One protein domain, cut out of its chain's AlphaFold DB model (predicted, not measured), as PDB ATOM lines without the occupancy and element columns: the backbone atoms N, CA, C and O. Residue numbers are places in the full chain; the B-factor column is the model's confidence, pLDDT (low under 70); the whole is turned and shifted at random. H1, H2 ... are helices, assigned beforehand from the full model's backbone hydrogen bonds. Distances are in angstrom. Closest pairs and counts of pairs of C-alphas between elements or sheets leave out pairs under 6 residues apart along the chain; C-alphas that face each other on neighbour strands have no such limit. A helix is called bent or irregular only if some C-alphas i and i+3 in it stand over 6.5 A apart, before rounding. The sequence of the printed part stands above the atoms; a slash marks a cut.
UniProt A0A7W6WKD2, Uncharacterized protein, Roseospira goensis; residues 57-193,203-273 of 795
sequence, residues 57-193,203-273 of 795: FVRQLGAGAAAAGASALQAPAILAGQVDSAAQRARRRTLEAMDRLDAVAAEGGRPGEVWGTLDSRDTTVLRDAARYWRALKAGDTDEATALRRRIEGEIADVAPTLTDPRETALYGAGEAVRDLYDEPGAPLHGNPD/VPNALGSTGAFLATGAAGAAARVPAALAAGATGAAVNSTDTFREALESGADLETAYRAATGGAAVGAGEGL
ATOM      1  N   PHE A  57      96.631 103.130 133.990       40.59
ATOM      2  CA  PHE A  57      97.818 103.484 133.216       40.59
ATOM      3  C   PHE A  57      98.343 102.320 132.354       40.59
ATOM      4  O   PHE A  57      98.695 102.513 131.191       40.59
ATOM      5  N   VAL A  58      98.341 101.089 132.880       46.16
ATOM      6  CA  VAL A  58      98.768  99.887 132.133       46.16
ATOM      7  C   VAL A  58      97.826  99.577 130.963       46.16
ATOM      8  O   VAL A  58      98.292  99.203 129.885       46.16
ATOM      9  N   ARG A  59      96.514  99.788 131.135       57.31
ATOM     10  CA  ARG A  59      95.525  99.626 130.056       57.31
ATOM     11  C   ARG A  59      95.697 100.668 128.957       57.31
ATOM     12  O   ARG A  59      95.692 100.311 127.784       57.31
ATOM     13  N   GLN A  60      95.922 101.929 129.328       52.56
ATOM     14  CA  GLN A  60      96.166 103.002 128.359       52.56
ATOM     15  C   GLN A  60      97.443 102.768 127.537       52.56
ATOM     16  O   GLN A  60      97.469 103.050 126.341       52.56
ATOM     17  N   LEU A  61      98.488 102.187 128.139       49.47
ATOM     18  CA  LEU A  61      99.738 101.895 127.432       49.47
ATOM     19  C   LEU A  61      99.648 100.708 126.465       49.47
ATOM     20  O   LEU A  61     100.203 100.782 125.367       49.47
ATOM     21  N   GLY A  62      98.972  99.621 126.849       61.19
ATOM     22  CA  GLY A  62      98.763  98.481 125.949       61.19
ATOM     23  C   GLY A  62      97.921  98.871 124.733       61.19
ATOM     24  O   GLY A  62      98.288  98.540 123.604       61.19
ATOM     25  N   ALA A  63      96.869  99.663 124.963       65.19
ATOM     26  CA  ALA A  63      96.021 100.204 123.910       65.19
ATOM     27  C   ALA A  63      96.826 101.101 122.965       65.19
ATOM     28  O   ALA A  63      96.734 100.956 121.750       65.19
ATOM     29  N   GLY A  64      97.700 101.955 123.510       67.25
ATOM     30  CA  GLY A  64      98.568 102.820 122.712       67.25
ATOM     31  C   GLY A  64      99.547 102.055 121.812       67.25
ATOM     32  O   GLY A  64      99.737 102.426 120.655       67.25
ATOM     33  N   ALA A  65     100.152 100.966 122.298       65.94
ATOM     34  CA  ALA A  65     101.084 100.163 121.501       65.94
ATOM     35  C   ALA A  65     100.377  99.357 120.394       65.94
ATOM     36  O   ALA A  65     100.880  99.294 119.270       65.94
ATOM     37  N   ALA A  66      99.211  98.773 120.694       70.38
ATOM     38  CA  ALA A  66      98.390  98.072 119.708       70.38
ATOM     39  C   ALA A  66      97.855  99.037 118.639       70.38
ATOM     40  O   ALA A  66      97.983  98.757 117.446       70.38
ATOM     41  N   ALA A  67      97.368 100.212 119.053       73.38
ATOM     42  CA  ALA A  67      96.949 101.277 118.149       73.38
ATOM     43  C   ALA A  67      98.103 101.723 117.242       73.38
ATOM     44  O   ALA A  67      97.940 101.734 116.027       73.38
ATOM     45  N   ALA A  68      99.297 101.981 117.789       71.38
ATOM     46  CA  ALA A  68     100.465 102.357 116.990       71.38
ATOM     47  C   ALA A  68     100.877 101.268 115.980       71.38
ATOM     48  O   ALA A  68     101.220 101.585 114.839       71.38
ATOM     49  N   GLY A  69     100.820  99.989 116.372       74.69
ATOM     50  CA  GLY A  69     101.084  98.858 115.480       74.69
ATOM     51  C   GLY A  69     100.056  98.737 114.349       74.69
ATOM     52  O   GLY A  69     100.435  98.619 113.183       74.69
ATOM     53  N   ALA A  70      98.767  98.842 114.675       82.12
ATOM     54  CA  ALA A  70      97.676  98.848 113.702       82.12
ATOM     55  C   ALA A  70      97.788 100.035 112.728       82.12
ATOM     56  O   ALA A  70      97.712  99.865 111.510       82.12
ATOM     57  N   SER A  71      98.054 101.230 113.255       82.12
ATOM     58  CA  SER A  71      98.243 102.455 112.480       82.12
ATOM     59  C   SER A  71      99.445 102.375 111.543       82.12
ATOM     60  O   SER A  71      99.359 102.833 110.406       82.12
ATOM     61  N   ALA A  72     100.553 101.751 111.955       77.69
ATOM     62  CA  ALA A  72     101.717 101.556 111.089       77.69
ATOM     63  C   ALA A  72     101.412 100.660 109.873       77.69
ATOM     64  O   ALA A  72     101.946 100.900 108.789       77.69
ATOM     65  N   LEU A  73     100.530  99.666 110.028       79.19
ATOM     66  CA  LEU A  73     100.070  98.804 108.931       79.19
ATOM     67  C   LEU A  73      99.061  99.510 108.014       79.19
ATOM     68  O   LEU A  73      99.063  99.294 106.804       79.19
ATOM     69  N   GLN A  74      98.234 100.392 108.571       87.62
ATOM     70  CA  GLN A  74      97.187 101.106 107.835       87.62
ATOM     71  C   GLN A  74      97.668 102.370 107.133       87.62
ATOM     72  O   GLN A  74      97.127 102.737 106.089       87.62
ATOM     73  N   ALA A  75      98.687 103.038 107.675       84.75
ATOM     74  CA  ALA A  75      99.187 104.299 107.146       84.75
ATOM     75  C   ALA A  75      99.598 104.225 105.662       84.75
ATOM     76  O   ALA A  75      99.230 105.141 104.928       84.75
ATOM     77  N   PRO A  76     100.266 103.164 105.156       83.31
ATOM     78  CA  PRO A  76     100.547 103.027 103.726       83.31
ATOM     79  C   PRO A  76      99.287 102.963 102.851       83.31
ATOM     80  O   PRO A  76      99.259 103.579 101.788       83.31
ATOM     81  N   ALA A  77      98.238 102.263 103.299       84.81
ATOM     82  CA  ALA A  77      96.974 102.152 102.566       84.81
ATOM     83  C   ALA A  77      96.219 103.491 102.537       84.81
ATOM     84  O   ALA A  77      95.724 103.915 101.492       84.81
ATOM     85  N   ILE A  78      96.191 104.201 103.670       87.56
ATOM     86  CA  ILE A  78      95.595 105.540 103.759       87.56
ATOM     87  C   ILE A  78      96.386 106.537 102.907       87.56
ATOM     88  O   ILE A  78      95.784 107.333 102.193       87.56
ATOM     89  N   LEU A  79      97.721 106.481 102.932       84.06
ATOM     90  CA  LEU A  79      98.581 107.361 102.141       84.06
ATOM     91  C   LEU A  79      98.405 107.133 100.634       84.06
ATOM     92  O   LEU A  79      98.323 108.105  99.886       84.06
ATOM     93  N   ALA A  80      98.310 105.877 100.184       82.56
ATOM     94  CA  ALA A  80      98.025 105.559  98.783       82.56
ATOM     95  C   ALA A  80      96.707 106.209  98.333       82.56
ATOM     96  O   ALA A  80      96.672 106.962  97.361       82.56
ATOM     97  N   GLY A  81      95.656 106.046  99.135       86.56
ATOM     98  CA  GLY A  81      94.373 106.691  98.889       86.56
ATOM     99  C   GLY A  81      94.389 108.225  98.975       86.56
ATOM    100  O   GLY A  81      93.706 108.908  98.207       86.56
ATOM    101  N   GLN A  82      95.214 108.813  99.850       86.25
ATOM    102  CA  GLN A  82      95.426 110.264  99.899       86.25
ATOM    103  C   GLN A  82      96.035 110.786  98.595       86.25
ATOM    104  O   GLN A  82      95.587 111.826  98.102       86.25
ATOM    105  N   VAL A  83      97.016 110.079  98.028       84.38
ATOM    106  CA  VAL A  83      97.641 110.434  96.746       84.38
ATOM    107  C   VAL A  83      96.619 110.361  95.613       84.38
ATOM    108  O   VAL A  83      96.481 111.333  94.864       84.38
ATOM    109  N   ASP A  84      95.842 109.281  95.544       84.31
ATOM    110  CA  ASP A  84      94.802 109.118  94.524       84.31
ATOM    111  C   ASP A  84      93.722 110.200  94.648       84.31
ATOM    112  O   ASP A  84      93.358 110.852  93.664       84.31
ATOM    113  N   SER A  85      93.275 110.493  95.874       84.50
ATOM    114  CA  SER A  85      92.291 111.554  96.122       84.50
ATOM    115  C   SER A  85      92.834 112.943  95.767       84.50
ATOM    116  O   SER A  85      92.100 113.786  95.251       84.50
ATOM    117  N   ALA A  86      94.125 113.207  96.001       83.62
ATOM    118  CA  ALA A  86      94.764 114.463  95.622       83.62
ATOM    119  C   ALA A  86      94.853 114.615  94.099       83.62
ATOM    120  O   ALA A  86      94.518 115.682  93.582       83.62
ATOM    121  N   ALA A  87      95.224 113.547  93.386       85.00
ATOM    122  CA  ALA A  87      95.247 113.523  91.928       85.00
ATOM    123  C   ALA A  87      93.845 113.752  91.336       85.00
ATOM    124  O   ALA A  87      93.680 114.580  90.437       85.00
ATOM    125  N   GLN A  88      92.812 113.104  91.887       86.62
ATOM    126  CA  GLN A  88      91.428 113.340  91.468       86.62
ATOM    127  C   GLN A  88      90.984 114.789  91.716       86.62
ATOM    128  O   GLN A  88      90.392 115.407  90.828       86.62
ATOM    129  N   ARG A  89      91.296 115.368  92.887       88.12
ATOM    130  CA  ARG A  89      90.984 116.777  93.191       88.12
ATOM    131  C   ARG A  89      91.668 117.736  92.224       88.12
ATOM    132  O   ARG A  89      91.029 118.681  91.765       88.12
ATOM    133  N   ALA A  90      92.940 117.500  91.907       87.81
ATOM    134  CA  ALA A  90      93.674 118.298  90.932       87.81
ATOM    135  C   ALA A  90      92.970 118.270  89.569       87.81
ATOM    136  O   ALA A  90      92.656 119.319  89.014       87.81
ATOM    137  N   ARG A  91      92.614 117.080  89.075       90.88
ATOM    138  CA  ARG A  91      91.938 116.928  87.780       90.88
ATOM    139  C   ARG A  91      90.549 117.572  87.744       90.88
ATOM    140  O   ARG A  91      90.245 118.269  86.778       90.88
ATOM    141  N   ARG A  92      89.732 117.417  88.795       91.38
ATOM    142  CA  ARG A  92      88.422 118.098  88.895       91.38
ATOM    143  C   ARG A  92      88.575 119.616  88.855       91.38
ATOM    144  O   ARG A  92      87.870 120.274  88.099       91.38
ATOM    145  N   ARG A  93      89.555 120.170  89.581       91.69
ATOM    146  CA  ARG A  93      89.874 121.606  89.519       91.69
ATOM    147  C   ARG A  93      90.322 122.042  88.128       91.69
ATOM    148  O   ARG A  93      89.998 123.153  87.724       91.69
ATOM    149  N   THR A  94      91.042 121.198  87.389       93.69
ATOM    150  CA  THR A  94      91.384 121.485  85.989       93.69
ATOM    151  C   THR A  94      90.136 121.567  85.114       93.69
ATOM    152  O   THR A  94      90.036 122.504  84.329       93.69
ATOM    153  N   LEU A  95      89.166 120.658  85.266       95.06
ATOM    154  CA  LEU A  95      87.902 120.742  84.525       95.06
ATOM    155  C   LEU A  95      87.092 121.986  84.903       95.06
ATOM    156  O   LEU A  95      86.666 122.717  84.018       95.06
ATOM    157  N   GLU A  96      86.971 122.301  86.193       94.12
ATOM    158  CA  GLU A  96      86.316 123.540  86.639       94.12
ATOM    159  C   GLU A  96      87.012 124.790  86.074       94.12
ATOM    160  O   GLU A  96      86.359 125.770  85.708       94.12
ATOM    161  N   ALA A  97      88.346 124.770  85.983       94.31
ATOM    162  CA  ALA A  97      89.117 125.829  85.345       94.31
ATOM    163  C   ALA A  97      88.781 125.943  83.854       94.31
ATOM    164  O   ALA A  97      88.615 127.053  83.355       94.31
ATOM    165  N   MET A  98      88.678 124.812  83.151       96.31
ATOM    166  CA  MET A  98      88.311 124.753  81.735       96.31
ATOM    167  C   MET A  98      86.902 125.292  81.497       96.31
ATOM    168  O   MET A  98      86.737 126.143  80.631       96.31
ATOM    169  N   ASP A  99      85.932 124.917  82.330       96.50
ATOM    170  CA  ASP A  99      84.554 125.410  82.241       96.50
ATOM    171  C   ASP A  99      84.482 126.937  82.426       96.50
ATOM    172  O   ASP A  99      83.773 127.645  81.708       96.50
ATOM    173  N   ARG A 100      85.269 127.487  83.363       95.50
ATOM    174  CA  ARG A 100      85.390 128.945  83.537       95.50
ATOM    175  C   ARG A 100      86.078 129.612  82.350       95.50
ATOM    176  O   ARG A 100      85.692 130.712  81.961       95.50
ATOM    177  N   LEU A 101      87.102 128.977  81.782       95.62
ATOM    178  CA  LEU A 101      87.789 129.482  80.592       95.62
ATOM    179  C   LEU A 101      86.867 129.482  79.369       95.62
ATOM    180  O   LEU A 101      86.927 130.439  78.601       95.62
ATOM    181  N   ASP A 102      85.990 128.487  79.221       96.31
ATOM    182  CA  ASP A 102      84.959 128.458  78.178       96.31
ATOM    183  C   ASP A 102      83.999 129.640  78.315       96.31
ATOM    184  O   ASP A 102      83.758 130.354  77.339       96.31
ATOM    185  N   ALA A 103      83.510 129.909  79.531       96.00
ATOM    186  CA  ALA A 103      82.637 131.053  79.794       96.00
ATOM    187  C   ALA A 103      83.324 132.386  79.441       96.00
ATOM    188  O   ALA A 103      82.779 133.203  78.699       96.00
ATOM    189  N   VAL A 104      84.572 132.572  79.884       95.19
ATOM    190  CA  VAL A 104      85.354 133.776  79.572       95.19
ATOM    191  C   VAL A 104      85.653 133.890  78.075       95.19
ATOM    192  O   VAL A 104      85.647 134.995  77.530       95.19
ATOM    193  N   ALA A 105      85.913 132.777  77.383       94.12
ATOM    194  CA  ALA A 105      86.118 132.776  75.938       94.12
ATOM    195  C   ALA A 105      84.843 133.183  75.187       94.12
ATOM    196  O   ALA A 105      84.926 134.015  74.281       94.12
ATOM    197  N   ALA A 106      83.682 132.662  75.596       94.75
ATOM    198  CA  ALA A 106      82.382 132.983  75.008       94.75
ATOM    199  C   ALA A 106      82.004 134.465  75.180       94.75
ATOM    200  O   ALA A 106      81.440 135.071  74.270       94.75
ATOM    201  N   GLU A 107      82.373 135.074  76.308       95.81
ATOM    202  CA  GLU A 107      82.141 136.496  76.591       95.81
ATOM    203  C   GLU A 107      83.198 137.430  75.968       95.81
ATOM    204  O   GLU A 107      83.098 138.654  76.071       95.81
ATOM    205  N   GLY A 108      84.236 136.885  75.321       94.06
ATOM    206  CA  GLY A 108      85.360 137.673  74.803       94.06
ATOM    207  C   GLY A 108      86.268 138.255  75.898       94.06
ATOM    208  O   GLY A 108      87.077 139.148  75.627       94.06
ATOM    209  N   GLY A 109      86.162 137.747  77.126       92.56
ATOM    210  CA  GLY A 109      86.915 138.192  78.289       92.56
ATOM    211  C   GLY A 109      88.400 137.808  78.264       92.56
ATOM    212  O   GLY A 109      88.917 137.106  77.378       92.56
ATOM    213  N   ARG A 110      89.124 138.309  79.269       91.19
ATOM    214  CA  ARG A 110      90.530 137.969  79.534       91.19
ATOM    215  C   ARG A 110      90.591 136.914  80.639       91.19
ATOM    216  O   ARG A 110      89.859 137.017  81.612       91.19
ATOM    217  N   PRO A 111      91.533 135.965  80.577       89.44
ATOM    218  CA  PRO A 111      91.563 134.823  81.488       89.44
ATOM    219  C   PRO A 111      92.121 135.191  82.872       89.44
ATOM    220  O   PRO A 111      92.173 134.342  83.753       89.44
ATOM    221  N   GLY A 112      92.571 136.441  83.062       87.94
ATOM    222  CA  GLY A 112      93.165 136.932  84.309       87.94
ATOM    223  C   GLY A 112      92.272 136.708  85.526       87.94
ATOM    224  O   GLY A 112      92.780 136.377  86.592       87.94
ATOM    225  N   GLU A 113      90.955 136.811  85.342       83.94
ATOM    226  CA  GLU A 113      89.971 136.538  86.390       83.94
ATOM    227  C   GLU A 113      89.948 135.053  86.770       83.94
ATOM    228  O   GLU A 113      89.944 134.723  87.952       83.94
ATOM    229  N   VAL A 114      90.051 134.146  85.793       87.62
ATOM    230  CA  VAL A 114      90.122 132.701  86.057       87.62
ATOM    231  C   VAL A 114      91.431 132.347  86.757       87.62
ATOM    232  O   VAL A 114      91.399 131.676  87.788       87.62
ATOM    233  N   TRP A 115      92.570 132.857  86.273       88.94
ATOM    234  CA  TRP A 115      93.882 132.607  86.885       88.94
ATOM    235  C   TRP A 115      93.953 133.074  88.338       88.94
ATOM    236  O   TRP A 115      94.565 132.396  89.154       88.94
ATOM    237  N   GLY A 116      93.306 134.196  88.671       83.50
ATOM    238  CA  GLY A 116      93.241 134.701  90.044       83.50
ATOM    239  C   GLY A 116      92.418 133.823  90.992       83.50
ATOM    240  O   GLY A 116      92.646 133.858  92.198       83.50
ATOM    241  N   THR A 117      91.486 133.022  90.464       80.94
ATOM    242  CA  THR A 117      90.672 132.084  91.261       80.94
ATOM    243  C   THR A 117      91.280 130.692  91.399       80.94
ATOM    244  O   THR A 117      90.821 129.903  92.225       80.94
ATOM    245  N   LEU A 118      92.300 130.374  90.603       81.75
ATOM    246  CA  LEU A 118      93.033 129.123  90.715       81.75
ATOM    247  C   LEU A 118      94.106 129.306  91.790       81.75
ATOM    248  O   LEU A 118      95.128 129.940  91.551       81.75
ATOM    249  N   ASP A 119      93.866 128.772  92.989       66.81
ATOM    250  CA  ASP A 119      94.846 128.764  94.083       66.81
ATOM    251  C   ASP A 119      96.041 127.869  93.696       66.81
ATOM    252  O   ASP A 119      95.996 126.637  93.762       66.81
ATOM    253  N   SER A 120      97.083 128.481  93.133       58.00
ATOM    254  CA  SER A 120      97.918 127.823  92.127       58.00
ATOM    255  C   SER A 120      99.204 127.180  92.651       58.00
ATOM    256  O   SER A 120     100.284 127.363  92.080       58.00
ATOM    257  N   ARG A 121      99.115 126.390  93.723       73.00
ATOM    258  CA  ARG A 121     100.240 125.509  94.097       73.00
ATOM    259  C   ARG A 121     100.359 124.283  93.189       73.00
ATOM    260  O   ARG A 121     101.428 123.686  93.123       73.00
ATOM    261  N   ASP A 122      99.301 123.937  92.458       81.38
ATOM    262  CA  ASP A 122      99.314 122.806  91.534       81.38
ATOM    263  C   ASP A 122      99.731 123.236  90.120       81.38
ATOM    264  O   ASP A 122      98.954 123.791  89.335       81.38
ATOM    265  N   THR A 123     101.002 122.992  89.797       86.75
ATOM    266  CA  THR A 123     101.580 123.354  88.494       86.75
ATOM    267  C   THR A 123     100.954 122.595  87.322       86.75
ATOM    268  O   THR A 123     101.012 123.077  86.189       86.75
ATOM    269  N   THR A 124     100.348 121.435  87.576       87.75
ATOM    270  CA  THR A 124      99.719 120.581  86.559       87.75
ATOM    271  C   THR A 124      98.397 121.188  86.112       87.75
ATOM    272  O   THR A 124      98.200 121.407  84.918       87.75
ATOM    273  N   VAL A 125      97.563 121.589  87.082       88.69
ATOM    274  CA  VAL A 125      96.289 122.291  86.846       88.69
ATOM    275  C   VAL A 125      96.516 123.550  86.016       88.69
ATOM    276  O   VAL A 125      95.871 123.749  84.987       88.69
ATOM    277  N   LEU A 126      97.489 124.379  86.413       90.94
ATOM    278  CA  LEU A 126      97.831 125.591  85.668       90.94
ATOM    279  C   LEU A 126      98.309 125.292  84.247       90.94
ATOM    280  O   LEU A 126      97.944 126.005  83.314       90.94
ATOM    281  N   ARG A 127      99.154 124.272  84.072       94.69
ATOM    282  CA  ARG A 127      99.731 123.930  82.769       94.69
ATOM    283  C   ARG A 127      98.655 123.493  81.784       94.69
ATOM    284  O   ARG A 127      98.653 123.985  80.654       94.69
ATOM    285  N   ASP A 128      97.763 122.599  82.203       95.06
ATOM    286  CA  ASP A 128      96.696 122.085  81.349       95.06
ATOM    287  C   ASP A 128      95.636 123.153  81.076       95.06
ATOM    288  O   ASP A 128      95.300 123.381  79.916       95.06
ATOM    289  N   ALA A 129      95.202 123.911  82.088       94.75
ATOM    290  CA  ALA A 129      94.301 125.043  81.876       94.75
ATOM    291  C   ALA A 129      94.918 126.089  80.923       94.75
ATOM    292  O   ALA A 129      94.248 126.607  80.028       94.75
ATOM    293  N   ALA A 130      96.215 126.394  81.052       95.44
ATOM    294  CA  ALA A 130      96.890 127.350  80.170       95.44
ATOM    295  C   ALA A 130      97.059 126.820  78.742       95.44
ATOM    296  O   ALA A 130      97.111 127.610  77.797       95.44
ATOM    297  N   ARG A 131      97.193 125.499  78.566       97.00
ATOM    298  CA  ARG A 131      97.186 124.859  77.245       97.00
ATOM    299  C   ARG A 131      95.795 124.931  76.623       97.00
ATOM    300  O   ARG A 131      95.685 125.362  75.482       97.00
ATOM    301  N   TYR A 132      94.762 124.619  77.397       97.44
ATOM    302  CA  TYR A 132      93.365 124.719  76.983       97.44
ATOM    303  C   TYR A 132      93.008 126.127  76.511       97.44
ATOM    304  O   TYR A 132      92.528 126.322  75.400       97.44
ATOM    305  N   TRP A 133      93.356 127.137  77.309       96.69
ATOM    306  CA  TRP A 133      93.124 128.530  76.950       96.69
ATOM    307  C   TRP A 133      93.838 128.950  75.658       96.69
ATOM    308  O   TRP A 133      93.293 129.719  74.865       96.69
ATOM    309  N   ARG A 134      95.068 128.466  75.437       96.75
ATOM    310  CA  ARG A 134      95.812 128.747  74.201       96.75
ATOM    311  C   ARG A 134      95.119 128.148  72.981       96.75
ATOM    312  O   ARG A 134      94.999 128.860  71.989       96.75
ATOM    313  N   ALA A 135      94.621 126.917  73.085       97.19
ATOM    314  CA  ALA A 135      93.836 126.281  72.030       97.19
ATOM    315  C   ALA A 135      92.554 127.081  71.730       97.19
ATOM    316  O   ALA A 135      92.334 127.488  70.590       97.19
ATOM    317  N   LEU A 136      91.790 127.457  72.767       96.44
ATOM    318  CA  LEU A 136      90.601 128.309  72.619       96.44
ATOM    319  C   LEU A 136      90.913 129.645  71.926       96.44
ATOM    320  O   LEU A 136      90.186 130.067  71.029       96.44
ATOM    321  N   LYS A 137      92.003 130.323  72.307       95.56
ATOM    322  CA  LYS A 137      92.390 131.608  71.697       95.56
ATOM    323  C   LYS A 137      92.913 131.486  70.274       95.56
ATOM    324  O   LYS A 137      92.765 132.441  69.515       95.56
ATOM    325  N   ALA A 138      93.508 130.353  69.920       96.44
ATOM    326  CA  ALA A 138      93.907 130.060  68.550       96.44
ATOM    327  C   ALA A 138      92.710 129.699  67.651       96.44
ATOM    328  O   ALA A 138      92.873 129.635  66.436       96.44
ATOM    329  N   GLY A 139      91.520 129.482  68.227       96.38
ATOM    330  CA  GLY A 139      90.377 128.917  67.511       96.38
ATOM    331  C   GLY A 139      90.534 127.421  67.221       96.38
ATOM    332  O   GLY A 139      89.799 126.891  66.394       96.38
ATOM    333  N   ASP A 140      91.478 126.746  67.886       97.69
ATOM    334  CA  ASP A 140      91.717 125.310  67.755       97.69
ATOM    335  C   ASP A 140      90.770 124.542  68.688       97.69
ATOM    336  O   ASP A 140      91.106 124.145  69.810       97.69
ATOM    337  N   THR A 141      89.521 124.400  68.240       96.44
ATOM    338  CA  THR A 141      88.473 123.702  68.995       96.44
ATOM    339  C   THR A 141      88.769 122.215  69.161       96.44
ATOM    340  O   THR A 141      88.305 121.613  70.133       96.44
ATOM    341  N   ASP A 142      89.549 121.628  68.253       97.12
ATOM    342  CA  ASP A 142      89.899 120.211  68.281       97.12
ATOM    343  C   ASP A 142      90.940 119.936  69.369       97.12
ATOM    344  O   ASP A 142      90.736 119.026  70.175       97.12
ATOM    345  N   GLU A 143      91.998 120.755  69.487       96.75
ATOM    346  CA  GLU A 143      92.963 120.632  70.589       96.75
ATOM    347  C   GLU A 143      92.296 120.890  71.946       96.75
ATOM    348  O   GLU A 143      92.525 120.135  72.897       96.75
ATOM    349  N   ALA A 144      91.445 121.917  72.046       97.56
ATOM    350  CA  ALA A 144      90.711 122.207  73.277       97.56
ATOM    351  C   ALA A 144      89.833 121.009  73.689       97.56
ATOM    352  O   ALA A 144      89.945 120.504  74.809       97.56
ATOM    353  N   THR A 145      89.032 120.483  72.757       97.62
ATOM    354  CA  THR A 145      88.154 119.327  73.001       97.62
ATOM    355  C   THR A 145      88.950 118.067  73.344       97.62
ATOM    356  O   THR A 145      88.581 117.343  74.268       97.62
ATOM    357  N   ALA A 146      90.053 117.800  72.641       97.25
ATOM    358  CA  ALA A 146      90.913 116.650  72.909       97.25
ATOM    359  C   ALA A 146      91.549 116.728  74.302       97.25
ATOM    360  O   ALA A 146      91.611 115.724  75.011       97.25
ATOM    361  N   LEU A 147      91.985 117.917  74.724       96.75
ATOM    362  CA  LEU A 147      92.558 118.131  76.049       96.75
ATOM    363  C   LEU A 147      91.521 117.926  77.160       96.75
ATOM    364  O   LEU A 147      91.821 117.246  78.141       96.75
ATOM    365  N   ARG A 148      90.304 118.459  76.984       97.56
ATOM    366  CA  ARG A 148      89.200 118.263  77.933       97.56
ATOM    367  C   ARG A 148      88.822 116.786  78.047       97.56
ATOM    368  O   ARG A 148      88.845 116.252  79.150       97.56
ATOM    369  N   ARG A 149      88.610 116.101  76.915       96.88
ATOM    370  CA  ARG A 149      88.314 114.656  76.883       96.88
ATOM    371  C   ARG A 149      89.422 113.813  77.500       96.88
ATOM    372  O   ARG A 149      89.121 112.825  78.154       96.88
ATOM    373  N   ARG A 150      90.696 114.184  77.310       96.44
ATOM    374  CA  ARG A 150      91.816 113.488  77.959       96.44
ATOM    375  C   ARG A 150      91.688 113.565  79.476       96.44
ATOM    376  O   ARG A 150      91.812 112.545  80.133       96.44
ATOM    377  N   ILE A 151      91.416 114.747  80.023       94.06
ATOM    378  CA  ILE A 151      91.300 114.940  81.475       94.06
ATOM    379  C   ILE A 151      90.029 114.286  82.023       94.06
ATOM    380  O   ILE A 151      90.079 113.675  83.084       94.06
ATOM    381  N   GLU A 152      88.911 114.360  81.299       93.44
ATOM    382  CA  GLU A 152      87.684 113.626  81.632       93.44
ATOM    383  C   GLU A 152      87.920 112.111  81.635       93.44
ATOM    384  O   GLU A 152      87.514 111.444  82.581       93.44
ATOM    385  N   GLY A 153      88.627 111.581  80.631       93.56
ATOM    386  CA  GLY A 153      89.030 110.175  80.557       93.56
ATOM    387  C   GLY A 153      89.955 109.787  81.707       93.56
ATOM    388  O   GLY A 153      89.680 108.836  82.421       93.56
ATOM    389  N   GLU A 154      90.977 110.595  81.988       90.38
ATOM    390  CA  GLU A 154      91.863 110.402  83.136       90.38
ATOM    391  C   GLU A 154      91.108 110.426  84.482       90.38
ATOM    392  O   GLU A 154      91.486 109.724  85.422       90.38
ATOM    393  N   ILE A 155      90.061 111.246  84.622       88.31
ATOM    394  CA  ILE A 155      89.190 111.225  85.806       88.31
ATOM    395  C   ILE A 155      88.349 109.956  85.812       88.31
ATOM    396  O   ILE A 155      88.265 109.328  86.856       88.31
ATOM    397  N   ALA A 156      87.743 109.575  84.689       87.94
ATOM    398  CA  ALA A 156      86.905 108.384  84.585       87.94
ATOM    399  C   ALA A 156      87.690 107.090  84.839       87.94
ATOM    400  O   ALA A 156      87.156 106.190  85.476       87.94
ATOM    401  N   ASP A 157      88.953 107.024  84.421       84.50
ATOM    402  CA  ASP A 157      89.836 105.877  84.642       84.50
ATOM    403  C   ASP A 157      90.255 105.747  86.114       84.50
ATOM    404  O   ASP A 157      90.460 104.640  86.605       84.50
ATOM    405  N   VAL A 158      90.358 106.871  86.837       76.25
ATOM    406  CA  VAL A 158      90.788 106.899  88.250       76.25
ATOM    407  C   VAL A 158      89.613 106.971  89.232       76.25
ATOM    408  O   VAL A 158      89.749 106.589  90.391       76.25
ATOM    409  N   ALA A 159      88.441 107.436  88.803       69.31
ATOM    410  CA  ALA A 159      87.225 107.513  89.614       69.31
ATOM    411  C   ALA A 159      86.812 106.167  90.243       69.31
ATOM    412  O   ALA A 159      86.522 106.171  91.440       69.31
ATOM    413  N   PRO A 160      86.814 105.025  89.524       63.47
ATOM    414  CA  PRO A 160      86.474 103.733  90.113       63.47
ATOM    415  C   PRO A 160      87.606 103.139  90.960       63.47
ATOM    416  O   PRO A 160      87.390 102.123  91.610       63.47
ATOM    417  N   THR A 161      88.804 103.738  90.962       64.31
ATOM    418  CA  THR A 161      89.986 103.187  91.638       64.31
ATOM    419  C   THR A 161      90.363 103.934  92.906       64.31
ATOM    420  O   THR A 161      91.477 103.728  93.391       64.31
ATOM    421  N   LEU A 162      89.493 104.797  93.454       71.12
ATOM    422  CA  LEU A 162      89.706 105.283  94.818       71.12
ATOM    423  C   LEU A 162      89.534 104.076  95.745       71.12
ATOM    424  O   LEU A 162      88.433 103.768  96.193       71.12
ATOM    425  N   THR A 163      90.621 103.327  95.904       80.00
ATOM    426  CA  THR A 163      90.629 102.050  96.601       80.00
ATOM    427  C   THR A 163      90.307 102.371  98.041       80.00
ATOM    428  O   THR A 163      91.085 103.064  98.702       80.00
ATOM    429  N   ASP A 164      89.146 101.914  98.507       87.88
ATOM    430  CA  ASP A 164      88.808 102.036  99.913       87.88
ATOM    431  C   ASP A 164      89.950 101.372 100.696       87.88
ATOM    432  O   ASP A 164      90.220 100.187 100.482       87.88
ATOM    433  N   PRO A 165      90.679 102.101 101.565       85.62
ATOM    434  CA  PRO A 165      91.808 101.545 102.285       85.62
ATOM    435  C   PRO A 165      91.382 100.297 103.034       85.62
ATOM    436  O   PRO A 165      92.164  99.356 103.088       85.62
ATOM    437  N   ARG A 166      90.129 100.255 103.512       90.25
ATOM    438  CA  ARG A 166      89.525  99.129 104.230       90.25
ATOM    439  C   ARG A 166      89.466  97.842 103.412       90.25
ATOM    440  O   ARG A 166      89.470  96.766 103.996       90.25
ATOM    441  N   GLU A 167      89.463  97.933 102.085       89.44
ATOM    442  CA  GLU A 167      89.499  96.773 101.188       89.44
ATOM    443  C   GLU A 167      90.926  96.250 100.953       89.44
ATOM    444  O   GLU A 167      91.118  95.167 100.399       89.44
ATOM    445  N   THR A 168      91.953  96.987 101.382       88.75
ATOM    446  CA  THR A 168      93.344  96.546 101.237       88.75
ATOM    447  C   THR A 168      93.733  95.551 102.330       88.75
ATOM    448  O   THR A 168      93.415  95.721 103.508       88.75
ATOM    449  N   ALA A 169      94.516  94.532 101.962       87.00
ATOM    450  CA  ALA A 169      95.019  93.533 102.909       87.00
ATOM    451  C   ALA A 169      95.840  94.155 104.054       87.00
ATOM    452  O   ALA A 169      95.786  93.678 105.184       87.00
ATOM    453  N   LEU A 170      96.575  95.240 103.779       78.06
ATOM    454  CA  LEU A 170      97.347  95.967 104.791       78.06
ATOM    455  C   LEU A 170      96.446  96.643 105.826       78.06
ATOM    456  O   LEU A 170      96.737  96.589 107.020       78.06
ATOM    457  N   TYR A 171      95.337  97.239 105.388       87.44
ATOM    458  CA  TYR A 171      94.405  97.857 106.318       87.44
ATOM    459  C   TYR A 171      93.667  96.817 107.154       87.44
ATOM    460  O   TYR A 171      93.564  96.992 108.367       87.44
ATOM    461  N   GLY A 172      93.225  95.723 106.522       87.69
ATOM    462  CA  GLY A 172      92.608  94.589 107.210       87.69
ATOM    463  C   GLY A 172      93.550  93.923 108.218       87.69
ATOM    464  O   GLY A 172      93.117  93.547 109.299       87.69
ATOM    465  N   ALA A 173      94.852  93.844 107.923       83.44
ATOM    466  CA  ALA A 173      95.849  93.383 108.890       83.44
ATOM    467  C   ALA A 173      95.973  94.335 110.092       83.44
ATOM    468  O   ALA A 173      96.111  93.875 111.222       83.44
ATOM    469  N   GLY A 174      95.898  95.651 109.867       80.69
ATOM    470  CA  GLY A 174      95.856  96.632 110.951       80.69
ATOM    471  C   GLY A 174      94.584  96.540 111.797       80.69
ATOM    472  O   GLY A 174      94.682  96.601 113.019       80.69
ATOM    473  N   GLU A 175      93.419  96.331 111.174       87.62
ATOM    474  CA  GLU A 175      92.158  96.058 111.885       87.62
ATOM    475  C   GLU A 175      92.267  94.781 112.714       87.62
ATOM    476  O   GLU A 175      92.027  94.827 113.908       87.62
ATOM    477  N   ALA A 176      92.775  93.683 112.149       82.81
ATOM    478  CA  ALA A 176      92.949  92.435 112.890       82.81
ATOM    479  C   ALA A 176      93.866  92.589 114.119       82.81
ATOM    480  O   ALA A 176      93.604  92.004 115.166       82.81
ATOM    481  N   VAL A 177      94.940  93.386 114.026       77.62
ATOM    482  CA  VAL A 177      95.797  93.707 115.187       77.62
ATOM    483  C   VAL A 177      95.030  94.493 116.251       77.62
ATOM    484  O   VAL A 177      95.264  94.285 117.443       77.62
ATOM    485  N   ARG A 178      94.122  95.378 115.834       82.00
ATOM    486  CA  ARG A 178      93.286  96.188 116.723       82.00
ATOM    487  C   ARG A 178      92.182  95.352 117.371       82.00
ATOM    488  O   ARG A 178      92.057  95.380 118.588       82.00
ATOM    489  N   ASP A 179      91.496  94.511 116.601       83.75
ATOM    490  CA  ASP A 179      90.464  93.580 117.073       83.75
ATOM    491  C   ASP A 179      91.024  92.594 118.106       83.75
ATOM    492  O   ASP A 179      90.402  92.336 119.136       83.75
ATOM    493  N   LEU A 180      92.254  92.105 117.892       75.81
ATOM    494  CA  LEU A 180      92.971  91.263 118.859       75.81
ATOM    495  C   LEU A 180      93.220  91.951 120.213       75.81
ATOM    496  O   LEU A 180      93.587  91.265 121.174       75.81
ATOM    497  N   TYR A 181      93.059  93.272 120.287       79.38
ATOM    498  CA  TYR A 181      93.216  94.073 121.493       79.38
ATOM    499  C   TYR A 181      91.870  94.560 122.061       79.38
ATOM    500  O   TYR A 181      91.620  94.420 123.263       79.38
ATOM    501  N   ASP A 182      91.002  95.100 121.204       79.06
ATOM    502  CA  ASP A 182      89.767  95.780 121.598       79.06
ATOM    503  C   ASP A 182      88.610  94.809 121.896       79.06
ATOM    504  O   ASP A 182      87.740  95.137 122.711       79.06
ATOM    505  N   GLU A 183      88.598  93.592 121.328       80.31
ATOM    506  CA  GLU A 183      87.535  92.625 121.619       80.31
ATOM    507  C   GLU A 183      87.616  92.093 123.068       80.31
ATOM    508  O   GLU A 183      88.647  91.549 123.490       80.31
ATOM    509  N   PRO A 184      86.518  92.169 123.851       76.56
ATOM    510  CA  PRO A 184      86.464  91.599 125.192       76.56
ATOM    511  C   PRO A 184      86.782  90.095 125.186       76.56
ATOM    512  O   PRO A 184      85.985  89.277 124.729       76.56
ATOM    513  N   GLY A 185      87.937  89.725 125.746       75.69
ATOM    514  CA  GLY A 185      88.410  88.336 125.810       75.69
ATOM    515  C   GLY A 185      89.384  87.923 124.702       75.69
ATOM    516  O   GLY A 185      89.738  86.744 124.631       75.69
ATOM    517  N   ALA A 186      89.839  88.856 123.863       78.56
ATOM    518  CA  ALA A 186      90.879  88.584 122.880       78.56
ATOM    519  C   ALA A 186      92.217  88.168 123.540       78.56
ATOM    520  O   ALA A 186      92.469  88.495 124.699       78.56
ATOM    521  N   PRO A 187      93.114  87.454 122.833       60.16
ATOM    522  CA  PRO A 187      94.346  86.902 123.414       60.16
ATOM    523  C   PRO A 187      95.290  87.948 124.020       60.16
ATOM    524  O   PRO A 187      96.069  87.623 124.916       60.16
ATOM    525  N   LEU A 188      95.237  89.184 123.511       63.09
ATOM    526  CA  LEU A 188      96.009  90.325 124.011       63.09
ATOM    527  C   LEU A 188      95.180  91.237 124.924       63.09
ATOM    528  O   LEU A 188      95.747  92.080 125.620       63.09
ATOM    529  N   HIS A 189      93.862  91.032 124.977       64.00
ATOM    530  CA  HIS A 189      93.000  91.607 125.997       64.00
ATOM    531  C   HIS A 189      93.390  90.965 127.335       64.00
ATOM    532  O   HIS A 189      93.231  89.760 127.531       64.00
ATOM    533  N   GLY A 190      94.001  91.752 128.226       59.66
ATOM    534  CA  GLY A 190      94.710  91.246 129.404       59.66
ATOM    535  C   GLY A 190      93.943  90.159 130.167       59.66
ATOM    536  O   GLY A 190      92.836  90.388 130.654       59.66
ATOM    537  N   ASN A 191      94.545  88.971 130.282       52.34
ATOM    538  CA  ASN A 191      93.965  87.854 131.022       52.34
ATOM    539  C   ASN A 191      93.836  88.238 132.516       52.34
ATOM    540  O   ASN A 191      94.843  88.593 133.139       52.34
ATOM    541  N   PRO A 192      92.634  88.153 133.117       56.28
ATOM    542  CA  PRO A 192      92.394  88.562 134.503       56.28
ATOM    543  C   PRO A 192      93.201  87.779 135.558       56.28
ATOM    544  O   PRO A 192      93.293  88.241 136.702       56.28
ATOM    545  N   ASP A 193      93.799  86.639 135.191       49.81
ATOM    546  CA  ASP A 193      94.387  85.670 136.123       49.81
ATOM    547  C   ASP A 193      95.898  85.843 136.402       49.81
ATOM    548  O   ASP A 193      96.401  85.264 137.365       49.81
ATOM    549  N   VAL A 203     109.048  93.335 132.384       38.72
ATOM    550  CA  VAL A 203     110.170  93.265 131.427       38.72
ATOM    551  C   VAL A 203     109.714  93.008 129.979       38.72
ATOM    552  O   VAL A 203     110.167  93.739 129.097       38.72
ATOM    553  N   PRO A 204     108.793  92.066 129.688       40.12
ATOM    554  CA  PRO A 204     108.291  91.871 128.324       40.12
ATOM    555  C   PRO A 204     107.470  93.064 127.806       40.12
ATOM    556  O   PRO A 204     107.613  93.451 126.648       40.12
ATOM    557  N   ASN A 205     106.684  93.719 128.670       43.12
ATOM    558  CA  ASN A 205     105.845  94.860 128.285       43.12
ATOM    559  C   ASN A 205     106.646  96.162 128.096       43.12
ATOM    560  O   ASN A 205     106.330  96.946 127.202       43.12
ATOM    561  N   ALA A 206     107.737  96.363 128.847       35.78
ATOM    562  CA  ALA A 206     108.697  97.438 128.576       35.78
ATOM    563  C   ALA A 206     109.472  97.219 127.260       35.78
ATOM    564  O   ALA A 206     109.926  98.183 126.645       35.78
ATOM    565  N   LEU A 207     109.611  95.971 126.801       37.84
ATOM    566  CA  LEU A 207     110.261  95.629 125.532       37.84
ATOM    567  C   LEU A 207     109.310  95.694 124.323       37.84
ATOM    568  O   LEU A 207     109.787  95.955 123.224       37.84
ATOM    569  N   GLY A 208     107.994  95.518 124.497       43.41
ATOM    570  CA  GLY A 208     107.008  95.528 123.403       43.41
ATOM    571  C   GLY A 208     106.758  96.908 122.774       43.41
ATOM    572  O   GLY A 208     106.865  97.062 121.558       43.41
ATOM    573  N   SER A 209     106.510  97.942 123.586       42.12
ATOM    574  CA  SER A 209     106.351  99.331 123.107       42.12
ATOM    575  C   SER A 209     107.680  99.927 122.638       42.12
ATOM    576  O   SER A 209     107.749 100.588 121.600       42.12
ATOM    577  N   THR A 210     108.768  99.589 123.332       42.78
ATOM    578  CA  THR A 210     110.130  99.861 122.871       42.78
ATOM    579  C   THR A 210     110.408  99.135 121.555       42.78
ATOM    580  O   THR A 210     111.098  99.689 120.720       42.78
ATOM    581  N   GLY A 211     109.820  97.962 121.308       38.25
ATOM    582  CA  GLY A 211     109.955  97.183 120.078       38.25
ATOM    583  C   GLY A 211     109.316  97.838 118.853       38.25
ATOM    584  O   GLY A 211     109.951  97.867 117.809       38.25
ATOM    585  N   ALA A 212     108.123  98.429 118.969       45.62
ATOM    586  CA  ALA A 212     107.492  99.165 117.866       45.62
ATOM    587  C   ALA A 212     108.244 100.470 117.543       45.62
ATOM    588  O   ALA A 212     108.579 100.737 116.387       45.62
ATOM    589  N   PHE A 213     108.611 101.243 118.571       46.22
ATOM    590  CA  PHE A 213     109.432 102.446 118.396       46.22
ATOM    591  C   PHE A 213     110.873 102.129 117.962       46.22
ATOM    592  O   PHE A 213     111.456 102.906 117.209       46.22
ATOM    593  N   LEU A 214     111.450 100.989 118.366       41.88
ATOM    594  CA  LEU A 214     112.747 100.500 117.886       41.88
ATOM    595  C   LEU A 214     112.652  99.913 116.489       41.88
ATOM    596  O   LEU A 214     113.606 100.071 115.750       41.88
ATOM    597  N   ALA A 215     111.560  99.264 116.092       44.25
ATOM    598  CA  ALA A 215     111.388  98.761 114.734       44.25
ATOM    599  C   ALA A 215     111.267  99.932 113.755       44.25
ATOM    600  O   ALA A 215     111.993  99.978 112.765       44.25
ATOM    601  N   THR A 216     110.453 100.939 114.080       46.38
ATOM    602  CA  THR A 216     110.352 102.166 113.279       46.38
ATOM    603  C   THR A 216     111.614 103.023 113.387       46.38
ATOM    604  O   THR A 216     112.075 103.577 112.391       46.38
ATOM    605  N   GLY A 217     112.244 103.083 114.561       45.00
ATOM    606  CA  GLY A 217     113.524 103.756 114.774       45.00
ATOM    607  C   GLY A 217     114.694 103.069 114.064       45.00
ATOM    608  O   GLY A 217     115.568 103.753 113.547       45.00
ATOM    609  N   ALA A 218     114.697 101.738 113.972       40.50
ATOM    610  CA  ALA A 218     115.697 100.939 113.268       40.50
ATOM    611  C   ALA A 218     115.463 100.958 111.760       40.50
ATOM    612  O   ALA A 218     116.431 101.070 111.017       40.50
ATOM    613  N   ALA A 219     114.211 100.932 111.296       42.97
ATOM    614  CA  ALA A 219     113.871 101.174 109.897       42.97
ATOM    615  C   ALA A 219     114.260 102.603 109.479       42.97
ATOM    616  O   ALA A 219     114.896 102.796 108.445       42.97
ATOM    617  N   GLY A 220     113.979 103.598 110.328       44.44
ATOM    618  CA  GLY A 220     114.417 104.981 110.153       44.44
ATOM    619  C   GLY A 220     115.940 105.112 110.147       44.44
ATOM    620  O   GLY A 220     116.494 105.732 109.246       44.44
ATOM    621  N   ALA A 221     116.644 104.470 111.079       43.94
ATOM    622  CA  ALA A 221     118.106 104.461 111.134       43.94
ATOM    623  C   ALA A 221     118.738 103.724 109.939       43.94
ATOM    624  O   ALA A 221     119.729 104.204 109.385       43.94
ATOM    625  N   ALA A 222     118.147 102.613 109.489       41.38
ATOM    626  CA  ALA A 222     118.554 101.889 108.285       41.38
ATOM    627  C   ALA A 222     118.351 102.739 107.019       41.38
ATOM    628  O   ALA A 222     119.204 102.742 106.135       41.38
ATOM    629  N   ALA A 223     117.283 103.540 106.980       44.72
ATOM    630  CA  ALA A 223     117.028 104.546 105.950       44.72
ATOM    631  C   ALA A 223     117.776 105.880 106.177       44.72
ATOM    632  O   ALA A 223     117.619 106.813 105.392       44.72
ATOM    633  N   ARG A 224     118.603 105.985 107.232       60.16
ATOM    634  CA  ARG A 224     119.348 107.195 107.650       60.16
ATOM    635  C   ARG A 224     118.474 108.438 107.881       60.16
ATOM    636  O   ARG A 224     118.928 109.571 107.720       60.16
ATOM    637  N   VAL A 225     117.232 108.232 108.295       51.03
ATOM    638  CA  VAL A 225     116.282 109.274 108.682       51.03
ATOM    639  C   VAL A 225     116.592 109.726 110.119       51.03
ATOM    640  O   VAL A 225     116.682 108.883 111.015       51.03
ATOM    641  N   PRO A 226     116.759 111.036 110.388       59.72
ATOM    642  CA  PRO A 226     116.965 111.542 111.746       59.72
ATOM    643  C   PRO A 226     115.842 111.117 112.704       59.72
ATOM    644  O   PRO A 226     114.669 111.172 112.341       59.72
ATOM    645  N   ALA A 227     116.175 110.770 113.953       60.53
ATOM    646  CA  ALA A 227     115.211 110.258 114.937       60.53
ATOM    647  C   ALA A 227     114.004 111.189 115.180       60.53
ATOM    648  O   ALA A 227     112.885 110.711 115.330       60.53
ATOM    649  N   ALA A 228     114.204 112.511 115.147       53.38
ATOM    650  CA  ALA A 228     113.114 113.487 115.262       53.38
ATOM    651  C   ALA A 228     112.148 113.448 114.061       53.38
ATOM    652  O   ALA A 228     110.943 113.612 114.227       53.38
ATOM    653  N   LEU A 229     112.666 113.186 112.855       54.47
ATOM    654  CA  LEU A 229     111.848 113.016 111.655       54.47
ATOM    655  C   LEU A 229     111.109 111.670 111.678       54.47
ATOM    656  O   LEU A 229     109.953 111.617 111.276       54.47
ATOM    657  N   ALA A 230     111.736 110.612 112.202       62.88
ATOM    658  CA  ALA A 230     111.077 109.322 112.407       62.88
ATOM    659  C   ALA A 230     109.931 109.418 113.433       62.88
ATOM    660  O   ALA A 230     108.838 108.937 113.162       62.88
ATOM    661  N   ALA A 231     110.145 110.101 114.565       68.69
ATOM    662  CA  ALA A 231     109.107 110.324 115.574       68.69
ATOM    663  C   ALA A 231     107.930 111.149 115.025       68.69
ATOM    664  O   ALA A 231     106.782 110.739 115.166       68.69
ATOM    665  N   GLY A 232     108.211 112.253 114.321       73.50
ATOM    666  CA  GLY A 232     107.170 113.053 113.671       73.50
ATOM    667  C   GLY A 232     106.412 112.290 112.577       73.50
ATOM    668  O   GLY A 232     105.211 112.481 112.424       73.50
ATOM    669  N   ALA A 233     107.075 111.391 111.842       71.94
ATOM    670  CA  ALA A 233     106.412 110.537 110.856       71.94
ATOM    671  C   ALA A 233     105.480 109.505 111.516       71.94
ATOM    672  O   ALA A 233     104.385 109.272 111.010       71.94
ATOM    673  N   THR A 234     105.873 108.931 112.657       75.94
ATOM    674  CA  THR A 234     105.012 108.030 113.437       75.94
ATOM    675  C   THR A 234     103.804 108.768 114.011       75.94
ATOM    676  O   THR A 234     102.685 108.292 113.841       75.94
ATOM    677  N   GLY A 235     104.000 109.942 114.623       77.38
ATOM    678  CA  GLY A 235     102.896 110.767 115.132       77.38
ATOM    679  C   GLY A 235     101.919 111.160 114.019       77.38
ATOM    680  O   GLY A 235     100.706 111.018 114.162       77.38
ATOM    681  N   ALA A 236     102.443 111.543 112.849       82.31
ATOM    682  CA  ALA A 236     101.633 111.800 111.662       82.31
ATOM    683  C   ALA A 236     100.842 110.567 111.205       82.31
ATOM    684  O   ALA A 236      99.675 110.687 110.850       82.31
ATOM    685  N   ALA A 237     101.460 109.385 111.205       80.69
ATOM    686  CA  ALA A 237     100.821 108.145 110.777       80.69
ATOM    687  C   ALA A 237      99.669 107.741 111.708       80.69
ATOM    688  O   ALA A 237      98.571 107.477 111.223       80.69
ATOM    689  N   VAL A 238      99.902 107.748 113.026       84.88
ATOM    690  CA  VAL A 238      98.882 107.413 114.033       84.88
ATOM    691  C   VAL A 238      97.716 108.394 113.948       84.88
ATOM    692  O   VAL A 238      96.584 107.982 113.694       84.88
ATOM    693  N   ASN A 239      97.997 109.696 114.009       87.44
ATOM    694  CA  ASN A 239      96.945 110.705 113.982       87.44
ATOM    695  C   ASN A 239      96.180 110.699 112.638       87.44
ATOM    696  O   ASN A 239      94.953 110.747 112.614       87.44
ATOM    697  N   SER A 240      96.870 110.505 111.504       87.25
ATOM    698  CA  SER A 240      96.226 110.296 110.194       87.25
ATOM    699  C   SER A 240      95.233 109.134 110.213       87.25
ATOM    700  O   SER A 240      94.117 109.274 109.720       87.25
ATOM    701  N   THR A 241      95.619 107.992 110.793       89.75
ATOM    702  CA  THR A 241      94.770 106.794 110.830       89.75
ATOM    703  C   THR A 241      93.562 106.940 111.746       89.75
ATOM    704  O   THR A 241      92.480 106.484 111.377       89.75
ATOM    705  N   ASP A 242      93.722 107.592 112.898       90.56
ATOM    706  CA  ASP A 242      92.627 107.789 113.846       90.56
ATOM    707  C   ASP A 242      91.622 108.806 113.287       90.56
ATOM    708  O   ASP A 242      90.435 108.505 113.199       90.56
ATOM    709  N   THR A 243      92.097 109.939 112.748       90.25
ATOM    710  CA  THR A 243      91.209 110.944 112.129       90.25
ATOM    711  C   THR A 243      90.511 110.413 110.867       90.25
ATOM    712  O   THR A 243      89.392 110.817 110.556       90.25
ATOM    713  N   PHE A 244      91.165 109.518 110.112       94.00
ATOM    714  CA  PHE A 244      90.556 108.836 108.965       94.00
ATOM    715  C   PHE A 244      89.373 107.963 109.396       94.00
ATOM    716  O   PHE A 244      88.303 108.044 108.795       94.00
ATOM    717  N   ARG A 245      89.569 107.126 110.425       92.38
ATOM    718  CA  ARG A 245      88.516 106.250 110.951       92.38
ATOM    719  C   ARG A 245      87.369 107.041 111.534       92.38
ATOM    720  O   ARG A 245      86.233 106.809 111.149       92.38
ATOM    721  N   GLU A 246      87.681 107.999 112.393       92.62
ATOM    722  CA  GLU A 246      86.687 108.828 113.062       92.62
ATOM    723  C   GLU A 246      85.781 109.549 112.055       92.62
ATOM    724  O   GLU A 246      84.563 109.600 112.230       92.62
ATOM    725  N   ALA A 247      86.356 110.037 110.949       93.88
ATOM    726  CA  ALA A 247      85.587 110.609 109.854       93.88
ATOM    727  C   ALA A 247      84.624 109.583 109.228       93.88
ATOM    728  O   ALA A 247      83.445 109.885 109.047       93.88
ATOM    729  N   LEU A 248      85.092 108.365 108.925       93.62
ATOM    730  CA  LEU A 248      84.242 107.302 108.369       93.62
ATOM    731  C   LEU A 248      83.145 106.851 109.347       93.62
ATOM    732  O   LEU A 248      82.003 106.660 108.932       93.62
ATOM    733  N   GLU A 249      83.472 106.700 110.629       91.50
ATOM    734  CA  GLU A 249      82.534 106.337 111.702       91.50
ATOM    735  C   GLU A 249      81.462 107.411 111.907       91.50
ATOM    736  O   GLU A 249      80.297 107.095 112.144       91.50
ATOM    737  N   SER A 250      81.831 108.679 111.707       94.19
ATOM    738  CA  SER A 250      80.910 109.820 111.717       94.19
ATOM    739  C   SER A 250      80.076 109.941 110.429       94.19
ATOM    740  O   SER A 250      79.321 110.897 110.264       94.19
ATOM    741  N   GLY A 251      80.192 108.987 109.497       93.88
ATOM    742  CA  GLY A 251      79.421 108.953 108.253       93.88
ATOM    743  C   GLY A 251      79.975 109.828 107.125       93.88
ATOM    744  O   GLY A 251      79.261 110.073 106.150       93.88
ATOM    745  N   ALA A 252      81.221 110.303 107.228       94.12
ATOM    746  CA  ALA A 252      81.868 111.040 106.149       94.12
ATOM    747  C   ALA A 252      82.126 110.133 104.937       94.12
ATOM    748  O   ALA A 252      82.390 108.936 105.072       94.12
ATOM    749  N   ASP A 253      82.101 110.716 103.738       93.12
ATOM    750  CA  ASP A 253      82.551 110.003 102.547       93.12
ATOM    751  C   ASP A 253      84.077 109.790 102.554       93.12
ATOM    752  O   ASP A 253      84.831 110.414 103.309       93.12
ATOM    753  N   LEU A 254      84.548 108.885 101.695       90.94
ATOM    754  CA  LEU A 254      85.952 108.485 101.654       90.94
ATOM    755  C   LEU A 254      86.891 109.661 101.312       90.94
ATOM    756  O   LEU A 254      87.991 109.766 101.858       90.94
ATOM    757  N   GLU A 255      86.452 110.590 100.456       87.31
ATOM    758  CA  GLU A 255      87.222 111.801 100.147       87.31
ATOM    759  C   GLU A 255      87.393 112.691 101.386       87.31
ATOM    760  O   GLU A 255      88.494 113.185 101.655       87.31
ATOM    761  N   THR A 256      86.323 112.883 102.153       92.69
ATOM    762  CA  THR A 256      86.327 113.665 103.389       92.69
ATOM    763  C   THR A 256      87.190 113.002 104.454       92.69
ATOM    764  O   THR A 256      87.996 113.688 105.089       92.69
ATOM    765  N   ALA A 257      87.139 111.673 104.564       92.56
ATOM    766  CA  ALA A 257      88.021 110.914 105.440       92.56
ATOM    767  C   ALA A 257      89.506 111.092 105.079       92.56
ATOM    768  O   ALA A 257      90.322 111.347 105.962       92.56
ATOM    769  N   TYR A 258      89.892 111.068 103.795       90.75
ATOM    770  CA  TYR A 258      91.285 111.345 103.408       90.75
ATOM    771  C   TYR A 258      91.727 112.777 103.707       90.75
ATOM    772  O   TYR A 258      92.893 113.006 104.049       90.75
ATOM    773  N   ARG A 259      90.825 113.760 103.578       88.88
ATOM    774  CA  ARG A 259      91.115 115.149 103.968       88.88
ATOM    775  C   ARG A 259      91.324 115.257 105.475       88.88
ATOM    776  O   ARG A 259      92.290 115.896 105.890       88.88
ATOM    777  N   ALA A 260      90.478 114.595 106.260       91.75
ATOM    778  CA  ALA A 260      90.608 114.523 107.708       91.75
ATOM    779  C   ALA A 260      91.928 113.858 108.111       91.75
ATOM    780  O   ALA A 260      92.704 114.445 108.857       91.75
ATOM    781  N   ALA A 261      92.257 112.721 107.498       90.06
ATOM    782  CA  ALA A 261      93.528 112.023 107.660       90.06
ATOM    783  C   ALA A 261      94.741 112.902 107.315       90.06
ATOM    784  O   ALA A 261      95.740 112.907 108.026       90.06
ATOM    785  N   THR A 262      94.658 113.700 106.245       88.38
ATOM    786  CA  THR A 262      95.728 114.647 105.876       88.38
ATOM    787  C   THR A 262      95.892 115.732 106.946       88.38
ATOM    788  O   THR A 262      97.014 116.125 107.269       88.38
ATOM    789  N   GLY A 263      94.777 116.209 107.508       87.31
ATOM    790  CA  GLY A 263      94.770 117.119 108.650       87.31
ATOM    791  C   GLY A 263      95.420 116.487 109.881       87.31
ATOM    792  O   GLY A 263      96.346 117.076 110.437       87.31
ATOM    793  N   GLY A 264      95.001 115.273 110.244       87.94
ATOM    794  CA  GLY A 264      95.546 114.508 111.366       87.94
ATOM    795  C   GLY A 264      97.042 114.256 111.211       87.94
ATOM    796  O   GLY A 264      97.813 114.507 112.132       87.94
ATOM    797  N   ALA A 265      97.492 113.897 110.006       86.69
ATOM    798  CA  ALA A 265      98.911 113.766 109.686       86.69
ATOM    799  C   ALA A 265      99.691 115.061 109.951       86.69
ATOM    800  O   ALA A 265     100.791 115.024 110.497       86.69
ATOM    801  N   ALA A 266      99.138 116.217 109.572       83.69
ATOM    802  CA  ALA A 266      99.788 117.506 109.789       83.69
ATOM    803  C   ALA A 266      99.839 117.901 111.275       83.69
ATOM    804  O   ALA A 266     100.824 118.514 111.696       83.69
ATOM    805  N   VAL A 267      98.805 117.549 112.046       86.38
ATOM    806  CA  VAL A 267      98.756 117.744 113.503       86.38
ATOM    807  C   VAL A 267      99.778 116.833 114.187       86.38
ATOM    808  O   VAL A 267     100.673 117.344 114.856       86.38
ATOM    809  N   GLY A 268      99.755 115.526 113.907       82.19
ATOM    810  CA  GLY A 268     100.693 114.549 114.473       82.19
ATOM    811  C   GLY A 268     102.154 114.776 114.061       82.19
ATOM    812  O   GLY A 268     103.066 114.626 114.868       82.19
ATOM    813  N   ALA A 269     102.417 115.249 112.836       81.25
ATOM    814  CA  ALA A 269     103.763 115.672 112.429       81.25
ATOM    815  C   ALA A 269     104.266 116.901 113.211       81.25
ATOM    816  O   ALA A 269     105.473 117.157 113.266       81.25
ATOM    817  N   GLY A 270     103.348 117.695 113.770       78.62
ATOM    818  CA  GLY A 270     103.646 118.877 114.570       78.62
ATOM    819  C   GLY A 270     104.319 118.557 115.902       78.62
ATOM    820  O   GLY A 270     105.068 119.397 116.396       78.62
ATOM    821  N   GLU A 271     104.138 117.344 116.427       64.69
ATOM    822  CA  GLU A 271     104.697 116.884 117.708       64.69
ATOM    823  C   GLU A 271     106.234 116.836 117.712       64.69
ATOM    824  O   GLU A 271     106.869 117.005 118.750       64.69
ATOM    825  N   GLY A 272     106.864 116.686 116.541       60.78
ATOM    826  CA  GLY A 272     108.325 116.714 116.397       60.78
ATOM    827  C   GLY A 272     108.936 118.119 116.312       60.78
ATOM    828  O   GLY A 272     110.159 118.250 116.201       60.78
ATOM    829  N   LEU A 273     108.114 119.177 116.307       54.56
ATOM    830  CA  LEU A 273     108.553 120.562 116.151       54.56
ATOM    831  C   LEU A 273     108.255 121.382 117.415       54.56
ATOM    832  O   LEU A 273     107.217 121.201 118.044       54.56
TER     833      LEU A 273
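This is residues 57 to 193 and 203 to 273 of the 795 residues of an uncharacterized protein of Roseospira goensis (UniProt A0A7W6WKD2). A long rod is built along one long bent helix, H1. Toward one end its arm H1b forms a bundle of three helices side by side with H3 and H4, with short H2 beside H1b; toward the other end H5 and H6 run beside arm H1a, and the hairpin of H7 and H8 crosses H1 close to its bend. The 208 printed residues include eight named helices, H1 to H8 in order, and no named strand: the class is all helix. The whole is loose, with a radius of gyration of the C-alphas of 23.0 A and spans of 80 by 34 by 26 A.

H1, residues 57 to 106, begins with C-alpha 57 at (97.818, 103.484, 133.216). By its hydrogen bonds it was assigned as one helix, but it is bent: C-alphas 73 and 76 are 6.7 A apart. Its arms are H1a, residues 57 to 73, 24.8 A long, and H1b, residues 76 to 106, 45.3 A, at a steep tilt of 58 degrees. H2 is residues 112 to 117, and H3 is residues 123 to 138, 22.4 A. H4, residues 141 to 161, 30.6 A, is only just irregular, with C-alphas 157 and 160 6.8 A apart. H5 is residues 169 to 182. H6, residues 203 to 222, 26.1 A, has a kink of 38 degrees near residue 213. H7 is residues 227 to 249, 33.1 A. H8, residues 254 to 272, 28.0 A, ends with C-alpha 272 at (108.325, 116.714, 116.397).

H1 is the hub, touching seven helices. H1b touches H3 the same way at a shallow tilt of 23 degrees, closest at the C-alphas of Thr 94 and Val 125, 5.0 A. H3 and H4 form a hairpin, their closest C-alphas, Tyr 132 and Ala 144, 5.2 A apart. H1b and H2, also a hairpin, only just touch, with 3 pairs of C-alphas within 8 A. H1a touches H5 opposite ways at a shallow tilt of 10 degrees, the closest C-alphas being Ala 70 and Gly 174, 4.0 A. Residues 65 to 69 of H1a touch H6, closest at the C-alphas of Ala 65 and Ser 209, 5.6 A. H7 is about perpendicular to H1a, at 90 degrees, and touches it closest at the C-alphas of Ser 71 and Val 238, 5.2 A. H7 and H8 form a hairpin, with the C-alphas of Ala 236 and Ala 265 closest at 3.9 A. H3 and H7 are apart. Every O i to N i+4 pair is within hydrogen-bond range in H1a, H1b, H2, H3 and H7; the counts are 15 of 17 in H4, 9 of 10 in H5, 14 of 16 in H6 and 13 of 15 in H8.

The C-alphas of Gly 139 and Asp 193 are farthest apart, 81.2 A. Residues 194 to 202 are not printed, and C-alphas 193 and 203 are 18.1 A apart across the cut. Of the links printed whole, H4 to H5 is short and the others are tight. Mean pLDDT of the printed part is 78.9; 53 residues are under 70, among them 203 to 231, and H6 has a mean of 42.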